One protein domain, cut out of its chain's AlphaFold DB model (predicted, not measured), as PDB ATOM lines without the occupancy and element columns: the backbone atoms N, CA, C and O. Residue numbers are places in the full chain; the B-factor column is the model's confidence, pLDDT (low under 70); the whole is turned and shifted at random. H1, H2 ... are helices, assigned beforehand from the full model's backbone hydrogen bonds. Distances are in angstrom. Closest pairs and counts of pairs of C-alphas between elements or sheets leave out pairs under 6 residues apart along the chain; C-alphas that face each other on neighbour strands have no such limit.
ATOM      1  N   LYS A  15     -52.611   4.197 -12.986       83.88
ATOM      2  CA  LYS A  15     -52.092   5.198 -12.047       83.88
ATOM      3  C   LYS A  15     -51.297   4.571 -10.896       83.88
ATOM      4  O   LYS A  15     -50.319   5.160 -10.453       83.88
ATOM      5  N   LEU A  16     -51.720   3.415 -10.396       86.38
ATOM      6  CA  LEU A  16     -51.058   2.707  -9.302       86.38
ATOM      7  C   LEU A  16     -49.759   2.045  -9.778       86.38
ATOM      8  O   LEU A  16     -48.753   2.109  -9.082       86.38
ATOM      9  N   ILE A  17     -49.748   1.517 -11.006       86.44
ATOM     10  CA  ILE A  17     -48.527   1.021 -11.659       86.44
ATOM     11  C   ILE A  17     -47.511   2.156 -11.819       86.44
ATOM     12  O   ILE A  17     -46.336   1.996 -11.484       86.44
ATOM     13  N   ALA A  18     -47.966   3.317 -12.301       86.31
ATOM     14  CA  ALA A  18     -47.129   4.503 -12.454       86.31
ATOM     15  C   ALA A  18     -46.566   4.990 -11.108       86.31
ATOM     16  O   ALA A  18     -45.387   5.331 -11.031       86.31
ATOM     17  N   ASP A  19     -47.377   4.964 -10.047       89.56
ATOM     18  CA  ASP A  19     -46.963   5.326  -8.688       89.56
ATOM     19  C   ASP A  19     -45.846   4.401  -8.175       89.56
ATOM     20  O   ASP A  19     -44.802   4.870  -7.722       89.56
ATOM     21  N   TRP A  20     -45.985   3.083  -8.358       90.81
ATOM     22  CA  TRP A  20     -44.939   2.129  -7.981       90.81
ATOM     23  C   TRP A  20     -43.633   2.359  -8.742       90.81
ATOM     24  O   TRP A  20     -42.555   2.368  -8.140       90.81
ATOM     25  N   TRP A  21     -43.708   2.601 -10.052       90.00
ATOM     26  CA  TRP A  21     -42.531   2.949 -10.848       90.00
ATOM     27  C   TRP A  21     -41.885   4.254 -10.389       90.00
ATOM     28  O   TRP A  21     -40.656   4.328 -10.296       90.00
ATOM     29  N   GLN A  22     -42.691   5.260 -10.049       89.81
ATOM     30  CA  GLN A  22     -42.209   6.528  -9.517       89.81
ATOM     31  C   GLN A  22     -41.482   6.328  -8.181       89.81
ATOM     32  O   GLN A  22     -40.360   6.809  -8.034       89.81
ATOM     33  N   VAL A  23     -42.043   5.550  -7.249       91.81
ATOM     34  CA  VAL A  23     -41.404   5.238  -5.959       91.81
ATOM     35  C   VAL A  23     -40.071   4.512  -6.160       91.81
ATOM     36  O   VAL A  23     -39.070   4.855  -5.528       91.81
ATOM     37  N   VAL A  24     -40.008   3.530  -7.066       89.31
ATOM     38  CA  VAL A  24     -38.758   2.816  -7.376       89.31
ATOM     39  C   VAL A  24     -37.711   3.751  -7.994       89.31
ATOM     40  O   VAL A  24     -36.519   3.622  -7.686       89.31
ATOM     41  N   ALA A  25     -38.135   4.693  -8.841       87.88
ATOM     42  CA  ALA A  25     -37.265   5.669  -9.490       87.88
ATOM     43  C   ALA A  25     -36.768   6.770  -8.540       87.88
ATOM     44  O   ALA A  25     -35.605   7.162  -8.640       87.88
ATOM     45  N   GLU A  26     -37.610   7.244  -7.625       89.88
ATOM     46  CA  GLU A  26     -37.269   8.261  -6.630       89.88
ATOM     47  C   GLU A  26     -36.317   7.686  -5.576       89.88
ATOM     48  O   GLU A  26     -35.237   8.222  -5.322       89.88
ATOM     49  N   HIS A  27     -36.627   6.505  -5.043       90.81
ATOM     50  CA  HIS A  27     -35.829   5.852  -4.009       90.81
ATOM     51  C   HIS A  27     -34.634   5.047  -4.552       90.81
ATOM     52  O   HIS A  27     -34.255   4.016  -3.979       90.81
ATOM     53  N   ARG A  28     -33.993   5.507  -5.635       85.12
ATOM     54  CA  ARG A  28     -32.809   4.847  -6.215       85.12
ATOM     55  C   ARG A  28     -31.725   4.600  -5.169       85.12
ATOM     56  O   ARG A  28     -31.460   5.419  -4.287       85.12
ATOM     57  N   THR A  29     -31.061   3.455  -5.301       82.75
ATOM     58  CA  THR A  29     -29.916   3.096  -4.461       82.75
ATOM     59  C   THR A  29     -28.600   3.345  -5.178       82.75
ATOM     60  O   THR A  29     -28.405   2.848  -6.284       82.75
ATOM     61  N   ARG A  30     -27.665   4.013  -4.501       84.81
ATOM     62  CA  ARG A  30     -26.254   4.115  -4.889       84.81
ATOM     63  C   ARG A  30     -25.419   3.399  -3.833       84.81
ATOM     64  O   ARG A  30     -25.604   3.639  -2.646       84.81
ATOM     65  N   ASN A  31     -24.540   2.483  -4.243       88.06
ATOM     66  CA  ASN A  31     -23.750   1.644  -3.325       88.06
ATOM     67  C   ASN A  31     -24.609   0.903  -2.274       88.06
ATOM     68  O   ASN A  31     -24.220   0.755  -1.118       88.06
ATOM     69  N   GLY A  32     -25.818   0.483  -2.665       83.38
ATOM     70  CA  GLY A  32     -26.761  -0.197  -1.773       83.38
ATOM     71  C   GLY A  32     -27.436   0.699  -0.730       83.38
ATOM     72  O   GLY A  32     -28.135   0.170   0.124       83.38
ATOM     73  N   ILE A  33     -27.258   2.023  -0.782       87.75
ATOM     74  CA  ILE A  33     -27.911   3.001   0.102       87.75
ATOM     75  C   ILE A  33     -28.904   3.822  -0.717       87.75
ATOM     76  O   ILE A  33     -28.580   4.286  -1.809       87.75
ATOM     77  N   CYS A  34     -30.126   3.989  -0.215       91.06
ATOM     78  CA  CYS A  34     -31.134   4.831  -0.851       91.06
ATOM     79  C   CYS A  34     -30.735   6.305  -0.765       91.06
ATOM     80  O   CYS A  34     -30.431   6.792   0.321       91.06
ATOM     81  N   LEU A  35     -30.775   7.011  -1.895       88.44
ATOM     82  CA  LEU A  35     -30.401   8.426  -1.968       88.44
ATOM     83  C   LEU A  35     -31.387   9.348  -1.239       88.44
ATOM     84  O   LEU A  35     -30.990  10.414  -0.788       88.44
ATOM     85  N   VAL A  36     -32.645   8.922  -1.093       89.19
ATOM     86  CA  VAL A  36     -33.702   9.698  -0.424       89.19
ATOM     87  C   VAL A  36     -33.747   9.398   1.072       89.19
ATOM     88  O   VAL A  36     -33.763  10.303   1.896       89.19
ATOM     89  N   CYS A  37     -33.739   8.117   1.452       88.88
ATOM     90  CA  CYS A  37     -33.889   7.724   2.856       88.88
ATOM     91  C   CYS A  37     -32.560   7.609   3.620       88.88
ATOM     92  O   CYS A  37     -32.583   7.444   4.834       88.88
ATOM     93  N   GLY A  38     -31.413   7.558   2.934       89.44
ATOM     94  CA  GLY A  38     -30.100   7.346   3.561       89.44
ATOM     95  C   GLY A  38     -29.880   5.951   4.168       89.44
ATOM     96  O   GLY A  38     -28.855   5.703   4.796       89.44
ATOM     97  N   VAL A  39     -30.814   5.012   3.981       87.75
ATOM     98  CA  VAL A  39     -30.750   3.651   4.544       87.75
ATOM     99  C   VAL A  39     -30.474   2.598   3.474       87.75
ATOM    100  O   VAL A  39     -30.838   2.762   2.308       87.75
ATOM    101  N   ARG A  40     -29.879   1.467   3.878       83.19
ATOM    102  CA  ARG A  40     -29.662   0.317   2.979       83.19
ATOM    103  C   ARG A  40     -30.946  -0.425   2.611       83.19
ATOM    104  O   ARG A  40     -31.091  -0.909   1.495       83.19
ATOM    105  N   LYS A  41     -31.892  -0.518   3.550       85.00
ATOM    106  CA  LYS A  41     -33.184  -1.193   3.358       85.00
ATOM    107  C   LYS A  41     -34.286  -0.152   3.211       85.00
ATOM    108  O   LYS A  41     -34.959   0.195   4.175       85.00
ATOM    109  N   CYS A  42     -34.432   0.383   2.003       90.12
ATOM    110  CA  CYS A  42     -35.498   1.328   1.704       90.12
ATOM    111  C   CYS A  42     -36.825   0.586   1.550       90.12
ATOM    112  O   CYS A  42     -37.078  -0.049   0.527       90.12
ATOM    113  N   ARG A  43     -37.653   0.662   2.594       90.62
ATOM    114  CA  ARG A  43     -38.968   0.029   2.624       90.62
ATOM    115  C   ARG A  43     -39.896   0.481   1.482       90.62
ATOM    116  O   ARG A  43     -40.392  -0.418   0.814       90.62
ATOM    117  N   PRO A  44     -40.095   1.785   1.192       88.62
ATOM    118  CA  PRO A  44     -41.025   2.192   0.132       88.62
ATOM    119  C   PRO A  44     -40.610   1.647  -1.239       88.62
ATOM    120  O   PRO A  44     -41.438   1.115  -1.970       88.62
ATOM    121  N   ARG A  45     -39.306   1.646  -1.545       88.06
ATOM    122  CA  ARG A  45     -38.792   1.006  -2.761       88.06
ATOM    123  C   ARG A  45     -39.043  -0.496  -2.792       88.06
ATOM    124  O   ARG A  45     -39.434  -1.011  -3.831       88.06
ATOM    125  N   ALA A  46     -38.754  -1.200  -1.699       89.81
ATOM    126  CA  ALA A  46     -38.930  -2.648  -1.640       89.81
ATOM    127  C   ALA A  46     -40.406  -3.041  -1.799       89.81
ATOM    128  O   ALA A  46     -40.702  -4.006  -2.493       89.81
ATOM    129  N   GLU A  47     -41.312  -2.270  -1.200       91.38
ATOM    130  CA  GLU A  47     -42.757  -2.484  -1.276       91.38
ATOM    131  C   GLU A  47     -43.272  -2.243  -2.703       91.38
ATOM    132  O   GLU A  47     -43.871  -3.142  -3.284       91.38
ATOM    133  N   ALA A  48     -42.938  -1.105  -3.322       90.38
ATOM    134  CA  ALA A  48     -43.311  -0.808  -4.708       90.38
ATOM    135  C   ALA A  48     -42.714  -1.810  -5.713       90.38
ATOM    136  O   ALA A  48     -43.392  -2.262  -6.632       90.38
ATOM    137  N   PHE A  49     -41.458  -2.216  -5.514       87.81
ATOM    138  CA  PHE A  49     -40.825  -3.242  -6.339       87.81
ATOM    139  C   PHE A  49     -41.517  -4.603  -6.194       87.81
ATOM    140  O   PHE A  49     -41.741  -5.281  -7.193       87.81
ATOM    141  N   ALA A  50     -41.895  -4.994  -4.973       89.38
ATOM    142  CA  ALA A  50     -42.633  -6.231  -4.743       89.38
ATOM    143  C   ALA A  50     -43.992  -6.221  -5.458       89.38
ATOM    144  O   ALA A  50     -44.348  -7.233  -6.050       89.38
ATOM    145  N   GLN A  51     -44.702  -5.087  -5.476       88.62
ATOM    146  CA  GLN A  51     -45.955  -4.952  -6.232       88.62
ATOM    147  C   GLN A  51     -45.734  -5.145  -7.737       88.62
ATOM    148  O   GLN A  51     -46.436  -5.928  -8.372       88.62
ATOM    149  N   LEU A  52     -44.703  -4.512  -8.306       86.81
ATOM    150  CA  LEU A  52     -44.360  -4.688  -9.723       86.81
ATOM    151  C   LEU A  52     -44.048  -6.150 -10.074       86.81
ATOM    152  O   LEU A  52     -44.444  -6.614 -11.138       86.81
ATOM    153  N   VAL A  53     -43.368  -6.881  -9.188       86.38
ATOM    154  CA  VAL A  53     -43.055  -8.306  -9.389       86.38
ATOM    155  C   VAL A  53     -44.295  -9.188  -9.234       86.38
ATOM    156  O   VAL A  53     -44.516 -10.065 -10.059       86.38
ATOM    157  N   VAL A  54     -45.116  -8.959  -8.204       87.19
ATOM    158  CA  VAL A  54     -46.350  -9.730  -7.957       87.19
ATOM    159  C   VAL A  54     -47.326  -9.623  -9.128       87.19
ATOM    160  O   VAL A  54     -48.027 -10.586  -9.425       87.19
ATOM    161  N   HIS A  55     -47.343  -8.479  -9.810       83.19
ATOM    162  CA  HIS A  55     -48.194  -8.241 -10.972       83.19
ATOM    163  C   HIS A  55     -47.521  -8.557 -12.322       83.19
ATOM    164  O   HIS A  55     -48.071  -8.194 -13.354       83.19
ATOM    165  N   ASP A  56     -46.345  -9.204 -12.327       79.00
ATOM    166  CA  ASP A  56     -45.551  -9.526 -13.532       79.00
ATOM    167  C   ASP A  56     -45.222  -8.300 -14.416       79.00
ATOM    168  O   ASP A  56     -44.864  -8.395 -15.586       79.00
TER     169      ASP A  56
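This is residues 15 to 56 of the 77 residues of an uncharacterized protein of Micromonospora pattaloongensis (UniProt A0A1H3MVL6). Two helices, H1 and H2, pack on each other and cross as an X near their middles, running opposite ways. A long loop, residues 27 to 42, joins them at one end of the elongated body and folds back on itself, with a short antiparallel pairing of residues 29 to 30 with 33 to 34. The printed part has 42 residues, with H1 then H2 and no named strand: all helix. It is compact, with a radius of gyration of the C-alphas of 10.1 A, and spans 27 by 16 by 13 A.

H1, residues 15 to 26, touches H2, residues 43 to 54; their closest C-alphas, of Trp 20 and Ala 48, are 4.7 A apart. Their lines stand at a steep tilt of 48 degrees, opposite ways. In H1 and H2 every O i to N i+4 pair is within hydrogen-bond range.

H1 begins at C-alpha 15 (-52.092, 5.198, -12.047) and is 16.1 A long from first to last C-alpha. H2 measures 16.2 A and ends at C-alpha 54 (-46.350, -9.730, -7.957).

The two C-alphas farthest apart, of Lys 15 and Asn 31, are 29.9 A apart. The link from H1 to H2 is long, 16 residues. The printed part has no cut, and no printed residue is under 70 in pLDDT.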